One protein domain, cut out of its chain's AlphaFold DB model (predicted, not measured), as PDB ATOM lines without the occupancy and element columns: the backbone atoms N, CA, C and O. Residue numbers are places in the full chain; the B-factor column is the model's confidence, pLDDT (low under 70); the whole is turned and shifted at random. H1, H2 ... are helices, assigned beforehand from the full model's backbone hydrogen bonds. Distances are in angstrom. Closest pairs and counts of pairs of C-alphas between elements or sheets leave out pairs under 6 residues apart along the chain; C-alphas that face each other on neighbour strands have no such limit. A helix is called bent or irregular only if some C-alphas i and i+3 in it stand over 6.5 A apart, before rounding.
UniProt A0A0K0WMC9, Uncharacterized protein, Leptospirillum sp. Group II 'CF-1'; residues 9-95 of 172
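Overview. This is residues 9 to 95 of the 172 residues of an uncharacterized protein of Leptospirillum sp. Group II 'CF-1' (UniProt A0A0K0WMC9). Two long helices, H1 and H3, cross near their middles as a narrow X, and beyond one end of this pair the chain goes out into a loose head of long loops that bears one short helix, H2. H2 sits in that head, apart from both long helices, while the two ends of the printed part, Gly 9 and Leu 95, lie at the far end of the crossed pair. The printed part has 87 residues with three named helices, in the order H1, H2, H3, and no named strand; the class is all helix. The whole is loose, with a radius of gyration of the C-alphas of 16.3 A, and its C-alphas span 49 by 24 by 21 A, only just a rod.

Along the chain. H1 covers residues 10 to 31 and is 31.9 A long from first to last C-alpha; it begins at C-alpha 10 at (198.978, 157.176, 239.691). H3 covers residues 73 to 94, as many residues as H1, and is 33.1 A long, ending at C-alpha 94 at (194.754, 152.703, 229.672). H3 is irregular: C-alphas 91 and 94 are 7.4 A apart. H2 is short, residues 51 to 59, 12.2 A long, beginning at C-alpha 51 at (233.758, 136.508, 242.476).

Arrangement. H1 and H3 touch, with 28 pairs of C-alphas within 8 A. Their closest C-alphas are those of Gly 21 and Ile 85, 4.4 A apart, and their centres are 8.1 A apart. They run opposite ways at a steep tilt of 44 degrees. H1 and H2 are apart. H2 and H3 are only just apart, their closest C-alphas being 8.2 A from each other. Residues 37 to 38 and residues 70 to 71, in the two stretches with no named element, form a short antiparallel pairing. In H1 and H2 every O i to N i+4 pair is within hydrogen-bond range; in H3, 16 of 18 are.

Size, cuts and confidence. The two C-alphas farthest apart in the domain are those of Gly 9 and Thr 43, 51.4 A, whereas the first and last printed C-alphas, of Gly 9 and Leu 95, are 12.8 A apart. Both links are long: residues 32 to 50, 19 residues, between H1 and H2, and residues 60 to 72, 13 residues, between H2 and H3. The printed part has no cut. The mean pLDDT of the printed part is 89.6, and the residues under 70 are 43 to 44, in the link from H1 to H2.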
ATOM      1  N   GLY A   9     195.977 155.857 243.398       82.38
ATOM      2  CA  GLY A   9     196.662 156.977 242.755       82.38
ATOM      3  C   GLY A   9     197.503 156.524 241.555       82.38
ATOM      4  O   GLY A   9     197.677 155.329 241.307       82.38
ATOM      5  N   GLU A  10     198.077 157.480 240.818       85.69
ATOM      6  CA  GLU A  10     198.978 157.176 239.691       85.69
ATOM      7  C   GLU A  10     200.217 156.377 240.124       85.69
ATOM      8  O   GLU A  10     200.656 155.472 239.408       85.69
ATOM      9  N   GLU A  11     200.764 156.675 241.307       88.88
ATOM     10  CA  GLU A  11     201.909 155.950 241.866       88.88
ATOM     11  C   GLU A  11     201.550 154.499 242.190       88.88
ATOM     12  O   GLU A  11     202.271 153.583 241.789       88.88
ATOM     13  N   ASP A  12     200.400 154.265 242.826       90.50
ATOM     14  CA  ASP A  12     199.954 152.909 243.129       90.50
ATOM     15  C   ASP A  12     199.691 152.113 241.848       90.50
ATOM     16  O   ASP A  12     200.099 150.958 241.729       90.50
ATOM     17  N   LYS A  13     199.065 152.745 240.846       92.06
ATOM     18  CA  LYS A  13     198.847 152.128 239.536       92.06
ATOM     19  C   LYS A  13     200.175 151.690 238.914       92.06
ATOM     20  O   LYS A  13     200.290 150.564 238.435       92.06
ATOM     21  N   ALA A  14     201.196 152.548 238.959       92.31
ATOM     22  CA  ALA A  14     202.524 152.220 238.450       92.31
ATOM     23  C   ALA A  14     203.163 151.034 239.189       92.31
ATOM     24  O   ALA A  14     203.852 150.227 238.556       92.31
ATOM     25  N   VAL A  15     202.931 150.907 240.499       94.31
ATOM     26  CA  VAL A  15     203.380 149.756 241.293       94.31
ATOM     27  C   VAL A  15     202.688 148.475 240.829       94.31
ATOM     28  O   VAL A  15     203.374 147.486 240.568       94.31
ATOM     29  N   VAL A  16     201.362 148.490 240.662       94.94
ATOM     30  CA  VAL A  16     200.605 147.304 240.227       94.94
ATOM     31  C   VAL A  16     200.986 146.893 238.803       94.94
ATOM     32  O   VAL A  16     201.269 145.719 238.569       94.94
ATOM     33  N   ASP A  17     201.093 147.847 237.872       95.81
ATOM     34  CA  ASP A  17     201.544 147.583 236.499       95.81
ATOM     35  C   ASP A  17     202.945 146.947 236.487       95.81
ATOM     36  O   ASP A  17     203.215 146.003 235.738       95.81
ATOM     37  N   SER A  18     203.846 147.444 237.345       96.19
ATOM     38  CA  SER A  18     205.210 146.918 237.455       96.19
ATOM     39  C   SER A  18     205.236 145.519 238.057       96.19
ATOM     40  O   SER A  18     205.974 144.658 237.575       96.19
ATOM     41  N   PHE A  19     204.421 145.272 239.083       96.81
ATOM     42  CA  PHE A  19     204.277 143.953 239.688       96.81
ATOM     43  C   PHE A  19     203.725 142.937 238.684       96.81
ATOM     44  O   PHE A  19     204.287 141.849 238.551       96.81
ATOM     45  N   TYR A  20     202.680 143.302 237.937       96.88
ATOM     46  CA  TYR A  20     202.096 142.456 236.899       96.88
ATOM     47  C   TYR A  20     203.143 142.065 235.847       96.88
ATOM     48  O   TYR A  20     203.329 140.882 235.561       96.88
ATOM     49  N   GLY A  21     203.894 143.047 235.336       96.56
ATOM     50  CA  GLY A  21     204.960 142.800 234.366       96.56
ATOM     51  C   GLY A  21     206.116 141.963 234.922       96.56
ATOM     52  O   GLY A  21     206.653 141.115 234.212       96.56
ATOM     53  N   LEU A  22     206.483 142.152 236.195       97.31
ATOM     54  CA  LEU A  22     207.504 141.341 236.863       97.31
ATOM     55  C   LEU A  22     207.053 139.884 237.011       97.31
ATOM     56  O   LEU A  22     207.844 138.968 236.777       97.31
ATOM     57  N   TRP A  23     205.803 139.663 237.416       96.75
ATOM     58  CA  TRP A  23     205.242 138.325 237.573       96.75
ATOM     59  C   TRP A  23     205.183 137.587 236.233       96.75
ATOM     60  O   TRP A  23     205.654 136.450 236.152       96.75
ATOM     61  N   ASP A  24     204.722 138.252 235.169       95.44
ATOM     62  CA  ASP A  24     204.742 137.700 233.811       95.44
ATOM     63  C   ASP A  24     206.168 137.362 233.358       95.44
ATOM     64  O   ASP A  24     206.437 136.249 232.903       95.44
ATOM     65  N   ALA A  25     207.113 138.290 233.540       95.31
ATOM     66  CA  ALA A  25     208.500 138.081 233.146       95.31
ATOM     67  C   ALA A  25     209.125 136.881 233.870       95.31
ATOM     68  O   ALA A  25     209.775 136.050 233.235       95.31
ATOM     69  N   ARG A  26     208.891 136.747 235.180       94.06
ATOM     70  CA  ARG A  26     209.372 135.600 235.962       94.06
ATOM     71  C   ARG A  26     208.772 134.288 235.479       94.06
ATOM     72  O   ARG A  26     209.518 133.331 235.295       94.06
ATOM     73  N   ALA A  27     207.463 134.246 235.236       94.25
ATOM     74  CA  ALA A  27     206.813 133.053 234.704       94.25
ATOM     75  C   ALA A  27     207.378 132.675 233.325       94.25
ATOM     76  O   ALA A  27     207.722 131.516 233.086       94.25
ATOM     77  N   TYR A  28     207.556 133.662 232.443       93.50
ATOM     78  CA  TYR A  28     208.100 133.456 231.107       93.50
ATOM     79  C   TYR A  28     209.541 132.932 231.131       93.50
ATOM     80  O   TYR A  28     209.823 131.941 230.460       93.50
ATOM     81  N   PHE A  29     210.449 133.555 231.891       93.69
ATOM     82  CA  PHE A  29     211.864 133.157 231.931       93.69
ATOM     83  C   PHE A  29     212.125 131.900 232.760       93.69
ATOM     84  O   PHE A  29     213.123 131.226 232.529       93.69
ATOM     85  N   MET A  30     211.218 131.530 233.668       91.88
ATOM     86  CA  MET A  30     211.242 130.202 234.285       91.88
ATOM     87  C   MET A  30     210.994 129.104 233.240       91.88
ATOM     88  O   MET A  30     211.679 128.085 233.250       91.88
ATOM     89  N   ALA A  31     210.048 129.321 232.320       91.81
ATOM     90  CA  ALA A  31     209.774 128.391 231.223       91.81
ATOM     91  C   ALA A  31     210.789 128.506 230.067       91.81
ATOM     92  O   ALA A  31     211.038 127.533 229.361       91.81
ATOM     93  N   ASN A  32     211.380 129.688 229.874       93.00
ATOM     94  CA  ASN A  32     212.275 130.018 228.764       93.00
ATOM     95  C   ASN A  32     213.560 130.680 229.289       93.00
ATOM     96  O   ASN A  32     213.747 131.885 229.089       93.00
ATOM     97  N   PRO A  33     214.440 129.938 229.985       92.69
ATOM     98  CA  PRO A  33     215.632 130.526 230.577       92.69
ATOM     99  C   PRO A  33     216.547 131.098 229.482       92.69
ATOM    100  O   PRO A  33     216.820 130.405 228.491       92.69
ATOM    101  N   PRO A  34     217.030 132.347 229.631       92.62
ATOM    102  CA  PRO A  34     218.026 132.892 228.723       92.62
ATOM    103  C   PRO A  34     219.308 132.061 228.792       92.62
ATOM    104  O   PRO A  34     219.566 131.333 229.751       92.62
ATOM    105  N   ARG A  35     220.109 132.158 227.737       92.88
ATOM    106  CA  ARG A  35     221.399 131.476 227.631       92.88
ATOM    107  C   ARG A  35     222.503 132.513 227.615       92.88
ATOM    108  O   ARG A  35     222.271 133.635 227.169       92.88
ATOM    109  N   ASP A  36     223.688 132.108 228.047       92.62
ATOM    110  CA  ASP A  36     224.877 132.935 227.894       92.62
ATOM    111  C   ASP A  36     225.076 133.286 226.415       92.62
ATOM    112  O   ASP A  36     224.916 132.437 225.530       92.62
ATOM    113  N   VAL A  37     225.446 134.535 226.148       91.69
ATOM    114  CA  VAL A  37     225.675 135.035 224.788       91.69
ATOM    115  C   VAL A  37     227.152 135.331 224.616       91.69
ATOM    116  O   VAL A  37     227.726 136.097 225.384       91.69
ATOM    117  N   SER A  38     227.770 134.732 223.597       90.62
ATOM    118  CA  SER A  38     229.157 135.026 223.231       90.62
ATOM    119  C   SER A  38     229.254 136.356 222.497       90.62
ATOM    120  O   SER A  38     228.497 136.624 221.563       90.62
ATOM    121  N   ILE A  39     230.215 137.174 222.907       86.31
ATOM    122  CA  ILE A  39     230.497 138.472 222.319       86.31
ATOM    123  C   ILE A  39     231.669 138.305 221.355       86.31
ATOM    124  O   ILE A  39     232.791 137.987 221.746       86.31
ATOM    125  N   ASN A  40     231.393 138.512 220.071       85.06
ATOM    126  CA  ASN A  40     232.387 138.374 219.014       85.06
ATOM    127  C   ASN A  40     233.168 139.681 218.817       85.06
ATOM    128  O   ASN A  40     232.625 140.769 218.993       85.06
ATOM    129  N   GLY A  41     234.429 139.572 218.388       81.12
ATOM    130  CA  GLY A  41     235.260 140.729 218.029       81.12
ATOM    131  C   GLY A  41     236.014 141.387 219.190       81.12
ATOM    132  O   GLY A  41     236.641 142.420 218.980       81.12
ATOM    133  N   ILE A  42     235.994 140.793 220.389       77.50
ATOM    134  CA  ILE A  42     236.792 141.239 221.541       77.50
ATOM    135  C   ILE A  42     238.068 140.393 221.636       77.50
ATOM    136  O   ILE A  42     238.011 139.164 221.638       77.50
ATOM    137  N   THR A  43     239.228 141.047 221.728       67.12
ATOM    138  CA  THR A  43     240.543 140.396 221.841       67.12
ATOM    139  C   THR A  43     241.122 140.596 223.240       67.12
ATOM    140  O   THR A  43     242.002 141.429 223.445       67.12
ATOM    141  N   GLY A  44     240.626 139.831 224.214       67.44
ATOM    142  CA  GLY A  44     241.138 139.847 225.591       67.44
ATOM    143  C   GLY A  44     240.264 140.628 226.573       67.44
ATOM    144  O   GLY A  44     239.635 141.619 226.217       67.44
ATOM    145  N   VAL A  45     240.214 140.146 227.816       71.81
ATOM    146  CA  VAL A  45     239.672 140.888 228.961       71.81
ATOM    147  C   VAL A  45     240.875 141.323 229.791       71.81
ATOM    148  O   VAL A  45     241.644 140.470 230.234       71.81
ATOM    149  N   GLU A  46     241.074 142.633 229.945       72.19
ATOM    150  CA  GLU A  46     242.251 143.205 230.621       72.19
ATOM    151  C   GLU A  46     242.302 142.822 232.108       72.19
ATOM    152  O   GLU A  46     243.372 142.543 232.646       72.19
ATOM    153  N   HIS A  47     241.132 142.717 232.746       80.00
ATOM    154  CA  HIS A  47     240.984 142.343 234.150       80.00
ATOM    155  C   HIS A  47     240.019 141.170 234.310       80.00
ATOM    156  O   HIS A  47     238.878 141.220 233.853       80.00
ATOM    157  N   LYS A  48     240.461 140.106 234.988       85.38
ATOM    158  CA  LYS A  48     239.586 138.992 235.369       85.38
ATOM    159  C   LYS A  48     239.011 139.282 236.748       85.38
ATOM    160  O   LYS A  48     239.708 139.108 237.744       85.38
ATOM    161  N   LEU A  49     237.745 139.687 236.779       87.06
ATOM    162  CA  LEU A  49     237.026 139.961 238.019       87.06
ATOM    163  C   LEU A  49     236.984 138.708 238.901       87.06
ATOM    164  O   LEU A  49     236.570 137.632 238.453       87.06
ATOM    165  N   SER A  50     237.379 138.861 240.158       91.31
ATOM    166  CA  SER A  50     237.101 137.902 241.223       91.31
ATOM    167  C   SER A  50     235.594 137.779 241.463       91.31
ATOM    168  O   SER A  50     234.806 138.627 241.048       91.31
ATOM    169  N   LYS A  51     235.174 136.721 242.160       89.06
ATOM    170  CA  LYS A  51     233.758 136.508 242.476       89.06
ATOM    171  C   LYS A  51     233.166 137.648 243.317       89.06
ATOM    172  O   LYS A  51     232.052 138.077 243.045       89.06
ATOM    173  N   ASP A  52     233.922 138.174 244.275       93.88
ATOM    174  CA  ASP A  52     233.463 139.278 245.126       93.88
ATOM    175  C   ASP A  52     233.290 140.573 244.318       93.88
ATOM    176  O   ASP A  52     232.334 141.315 244.530       93.88
ATOM    177  N   GLU A  53     234.176 140.836 243.350       92.62
ATOM    178  CA  GLU A  53     234.026 141.967 242.425       92.62
ATOM    179  C   GLU A  53     232.802 141.793 241.517       92.62
ATOM    180  O   GLU A  53     232.077 142.757 241.288       92.62
ATOM    181  N   GLN A  54     232.539 140.574 241.034       89.88
ATOM    182  CA  GLN A  54     231.338 140.263 240.250       89.88
ATOM    183  C   GLN A  54     230.063 140.516 241.065       89.88
ATOM    184  O   GLN A  54     229.189 141.255 240.622       89.88
ATOM    185  N   GLU A  55     229.984 139.981 242.286       88.06
ATOM    186  CA  GLU A  55     228.847 140.202 243.189       88.06
ATOM    187  C   GLU A  55     228.692 141.687 243.560       88.06
ATOM    188  O   GLU A  55     227.572 142.193 243.676       88.06
ATOM    189  N   PHE A  56     229.802 142.417 243.708       92.75
ATOM    190  CA  PHE A  56     229.783 143.859 243.932       92.75
ATOM    191  C   PHE A  56     229.215 144.623 242.729       92.75
ATOM    192  O   PHE A  56     228.393 145.520 242.921       92.75
ATOM    193  N   LEU A  57     229.615 144.283 241.504       89.81
ATOM    194  CA  LEU A  57     229.065 144.891 240.291       89.81
ATOM    195  C   LEU A  57     227.572 144.574 240.140       89.81
ATOM    196  O   LEU A  57     226.781 145.504 239.980       89.81
ATOM    197  N   GLU A  58     227.170 143.310 240.314       84.88
ATOM    198  CA  GLU A  58     225.764 142.880 240.276       84.88
ATOM    199  C   GLU A  58     224.920 143.665 241.296       84.88
ATOM    200  O   GLU A  58     223.865 144.206 240.961       84.88
ATOM    201  N   LYS A  59     225.420 143.829 242.529       86.12
ATOM    202  CA  LYS A  59     224.763 144.633 243.575       86.12
ATOM    203  C   LYS A  59     224.578 146.103 243.181       86.12
ATOM    204  O   LYS A  59     223.645 146.748 243.657       86.12
ATOM    205  N   ASN A  60     225.456 146.637 242.338       88.50
ATOM    206  CA  ASN A  60     225.382 148.003 241.821       88.50
ATOM    207  C   ASN A  60     224.698 148.086 240.443       88.50
ATOM    208  O   ASN A  60     224.763 149.130 239.799       88.50
ATOM    209  N   ASN A  61     224.001 147.026 240.013       81.56
ATOM    210  CA  ASN A  61     223.326 146.920 238.715       81.56
ATOM    211  C   ASN A  61     224.275 147.081 237.516       81.56
ATOM    212  O   ASN A  61     223.896 147.634 236.483       81.56
ATOM    213  N   VAL A  62     225.519 146.621 237.653       87.44
ATOM    214  CA  VAL A  62     226.514 146.624 236.580       87.44
ATOM    215  C   VAL A  62     226.727 145.192 236.101       87.44
ATOM    216  O   VAL A  62     227.189 144.341 236.854       87.44
ATOM    217  N   SER A  63     226.403 144.942 234.832       86.81
ATOM    218  CA  SER A  63     226.745 143.688 234.156       86.81
ATOM    219  C   SER A  63     228.224 143.673 233.769       86.81
ATOM    220  O   SER A  63     228.822 144.721 233.517       86.81
ATOM    221  N   TYR A  64     228.810 142.486 233.663       86.50
ATOM    222  CA  TYR A  64     230.196 142.313 233.234       86.50
ATOM    223  C   TYR A  64     230.316 141.210 232.184       86.50
ATOM    224  O   TYR A  64     229.441 140.364 232.019       86.50
ATOM    225  N   ILE A  65     231.429 141.235 231.455       87.50
ATOM    226  CA  ILE A  65     231.767 140.205 230.476       87.50
ATOM    227  C   ILE A  65     232.702 139.213 231.154       87.50
ATOM    228  O   ILE A  65     233.709 139.593 231.756       87.50
ATOM    229  N   THR A  66     232.373 137.933 231.061       86.12
ATOM    230  CA  THR A  66     233.195 136.861 231.617       86.12
ATOM    231  C   THR A  66     234.508 136.698 230.833       86.12
ATOM    232  O   THR A  66     234.603 137.097 229.669       86.12
ATOM    233  N   PRO A  67     235.545 136.064 231.417       85.06
ATOM    234  CA  PRO A  67     236.824 135.852 230.729       85.06
ATOM    235  C   PRO A  67     236.743 135.031 229.432       85.06
ATOM    236  O   PRO A  67     237.667 135.091 228.625       85.06
ATOM    237  N   ASP A  68     235.675 134.253 229.235       86.25
ATOM    238  CA  ASP A  68     235.367 133.520 228.001       86.25
ATOM    239  C   ASP A  68     234.514 134.335 227.009       86.25
ATOM    240  O   ASP A  68     233.921 133.769 226.091       86.25
ATOM    241  N   PHE A  69     234.489 135.662 227.173       88.25
ATOM    242  CA  PHE A  69     233.801 136.625 226.313       88.25
ATOM    243  C   PHE A  69     232.297 136.394 226.231       88.25
ATOM    244  O   PHE A  69     231.714 136.461 225.147       88.25
ATOM    245  N   LYS A  70     231.653 136.121 227.367       89.06
ATOM    246  CA  LYS A  70     230.202 135.960 227.421       89.06
ATOM    247  C   LYS A  70     229.549 137.000 228.308       89.06
ATOM    248  O   LYS A  70     230.105 137.426 229.316       89.06
ATOM    249  N   LEU A  71     228.334 137.368 227.928       89.69
ATOM    250  CA  LEU A  71     227.370 137.937 228.852       89.69
ATOM    251  C   LEU A  71     226.594 136.781 229.484       89.69
ATOM    252  O   LEU A  71     226.129 135.888 228.765       89.69
ATOM    253  N   THR A  72     226.484 136.777 230.810       89.62
ATOM    254  CA  THR A  72     225.849 135.663 231.517       89.62
ATOM    255  C   THR A  72     224.337 135.671 231.301       89.62
ATOM    256  O   THR A  72     223.702 136.722 231.190       89.62
ATOM    257  N   ALA A  73     223.722 134.489 231.297       90.19
ATOM    258  CA  ALA A  73     222.271 134.340 231.268       90.19
ATOM    259  C   ALA A  73     221.587 135.111 232.406       90.19
ATOM    260  O   ALA A  73     220.465 135.583 232.240       90.19
ATOM    261  N   ARG A  74     222.257 135.246 233.558       84.88
ATOM    262  CA  ARG A  74     221.749 135.991 234.713       84.88
ATOM    263  C   ARG A  74     221.639 137.484 234.415       84.88
ATOM    264  O   ARG A  74     220.571 138.046 234.647       84.88
ATOM    265  N   ASP A  75     222.696 138.089 233.880       87.00
ATOM    266  CA  ASP A  75     222.704 139.509 233.507       87.00
ATOM    267  C   ASP A  75     221.632 139.788 232.450       87.00
ATOM    268  O   ASP A  75     220.779 140.662 232.613       87.00
ATOM    269  N   ILE A  76     221.580 138.931 231.423       90.75
ATOM    270  CA  ILE A  76     220.566 138.995 230.366       90.75
ATOM    271  C   ILE A  76     219.154 138.893 230.954       90.75
ATOM    272  O   ILE A  76     218.268 139.651 230.562       90.75
ATOM    273  N   ALA A  77     218.913 137.969 231.889       90.06
ATOM    274  CA  ALA A  77     217.606 137.819 232.520       90.06
ATOM    275  C   ALA A  77     217.175 139.103 233.240       90.06
ATOM    276  O   ALA A  77     216.017 139.501 233.113       90.06
ATOM    277  N   GLY A  78     218.091 139.752 233.965       88.25
ATOM    278  CA  GLY A  78     217.828 141.016 234.656       88.25
ATOM    279  C   GLY A  78     217.348 142.104 233.697       88.25
ATOM    280  O   GLY A  78     216.263 142.664 233.886       88.25
ATOM    281  N   ASP A  79     218.097 142.326 232.617       88.81
ATOM    282  CA  ASP A  79     217.770 143.326 231.596       88.81
ATOM    283  C   ASP A  79     216.453 143.016 230.879       88.81
ATOM    284  O   ASP A  79     215.596 143.889 230.696       88.81
ATOM    285  N   LEU A  80     216.246 141.754 230.496       92.88
ATOM    286  CA  LEU A  80     215.020 141.321 229.836       92.88
ATOM    287  C   LEU A  80     213.788 141.485 230.744       92.88
ATOM    288  O   LEU A  80     212.724 141.887 230.262       92.88
ATOM    289  N   ILE A  81     213.914 141.213 232.049       94.06
ATOM    290  CA  ILE A  81     212.849 141.458 233.035       94.06
ATOM    291  C   ILE A  81     212.539 142.956 233.110       94.06
ATOM    292  O   ILE A  81     211.369 143.333 233.023       94.06
ATOM    293  N   ALA A  82     213.558 143.813 233.213       93.12
ATOM    294  CA  ALA A  82     213.371 145.262 233.272       93.12
ATOM    295  C   ALA A  82     212.661 145.799 232.017       93.12
ATOM    296  O   ALA A  82     211.683 146.547 232.120       93.12
ATOM    297  N   MET A  83     213.078 145.358 230.827       93.00
ATOM    298  CA  MET A  83     212.416 145.715 229.567       93.00
ATOM    299  C   MET A  83     210.959 145.256 229.516       93.00
ATOM    300  O   MET A  83     210.091 145.995 229.045       93.00
ATOM    301  N   ARG A  84     210.663 144.062 230.030       92.94
ATOM    302  CA  ARG A  84     209.302 143.521 230.057       92.94
ATOM    303  C   ARG A  84     208.401 144.278 231.030       92.94
ATOM    304  O   ARG A  84     207.273 144.597 230.670       92.94
ATOM    305  N   ILE A  85     208.913 144.669 232.197       95.94
ATOM    306  CA  ILE A  85     208.210 145.563 233.131       95.94
ATOM    307  C   ILE A  85     207.867 146.891 232.445       95.94
ATOM    308  O   ILE A  85     206.715 147.323 232.478       95.94
ATOM    309  N   MET A  86     208.835 147.523 231.772       95.25
ATOM    310  CA  MET A  86     208.595 148.775 231.040       95.25
ATOM    311  C   MET A  86     207.542 148.612 229.938       95.25
ATOM    312  O   MET A  86     206.687 149.485 229.769       95.25
ATOM    313  N   LYS A  87     207.570 147.486 229.215       94.44
ATOM    314  CA  LYS A  87     206.563 147.148 228.204       94.44
ATOM    315  C   LYS A  87     205.162 147.071 228.821       94.44
ATOM    316  O   LYS A  87     204.269 147.763 228.338       94.44
ATOM    317  N   TYR A  88     204.983 146.326 229.912       94.19
ATOM    318  CA  TYR A  88     203.676 146.210 230.568       94.19
ATOM    319  C   TYR A  88     203.178 147.536 231.145       94.19
ATOM    320  O   TYR A  88     202.007 147.857 230.975       94.19
ATOM    321  N   ARG A  89     204.048 148.379 231.719       93.00
ATOM    322  CA  ARG A  89     203.648 149.738 232.141       93.00
ATOM    323  C   ARG A  89     203.082 150.574 230.990       93.00
ATOM    324  O   ARG A  89     202.203 151.405 231.204       93.00
ATOM    325  N   LYS A  90     203.580 150.373 229.766       94.31
ATOM    326  CA  LYS A  90     203.056 151.047 228.572       94.31
ATOM    327  C   LYS A  90     201.730 150.438 228.114       94.31
ATOM    328  O   LYS A  90     200.812 151.189 227.799       94.31
ATOM    329  N   GLU A  91     201.637 149.112 228.070       93.44
ATOM    330  CA  GLU A  91     200.444 148.389 227.600       93.44
ATOM    331  C   GLU A  91     199.245 148.567 228.541       93.44
ATOM    332  O   GLU A  91     198.126 148.769 228.082       93.44
ATOM    333  N   LEU A  92     199.488 148.594 229.852       93.44
ATOM    334  CA  LEU A  92     198.456 148.720 230.884       93.44
ATOM    335  C   LEU A  92     198.059 150.174 231.169       93.44
ATOM    336  O   LEU A  92     197.200 150.422 232.015       93.44
ATOM    337  N   LYS A  93     198.659 151.162 230.490       90.81
ATOM    338  CA  LYS A  93     198.449 152.591 230.778       90.81
ATOM    339  C   LYS A  93     196.970 153.005 230.729       90.81
ATOM    340  O   LYS A  93     196.578 153.886 231.485       90.81
ATOM    341  N   GLY A  94     196.178 152.390 229.849       91.00
ATOM    342  CA  GLY A  94     194.754 152.703 229.672       91.00
ATOM    343  C   GLY A  94     193.800 152.013 230.650       91.00
ATOM    344  O   GLY A  94     192.626 152.359 230.654       91.00
ATOM    345  N   LEU A  95     194.285 151.061 231.451       92.12
ATOM    346  CA  LEU A  95     193.465 150.269 232.366       92.12
ATOM    347  C   LEU A  95     193.538 150.830 233.784       92.12
ATOM    348  O   LEU A  95     194.617 151.222 234.234       92.12
TER     349      LEU A  95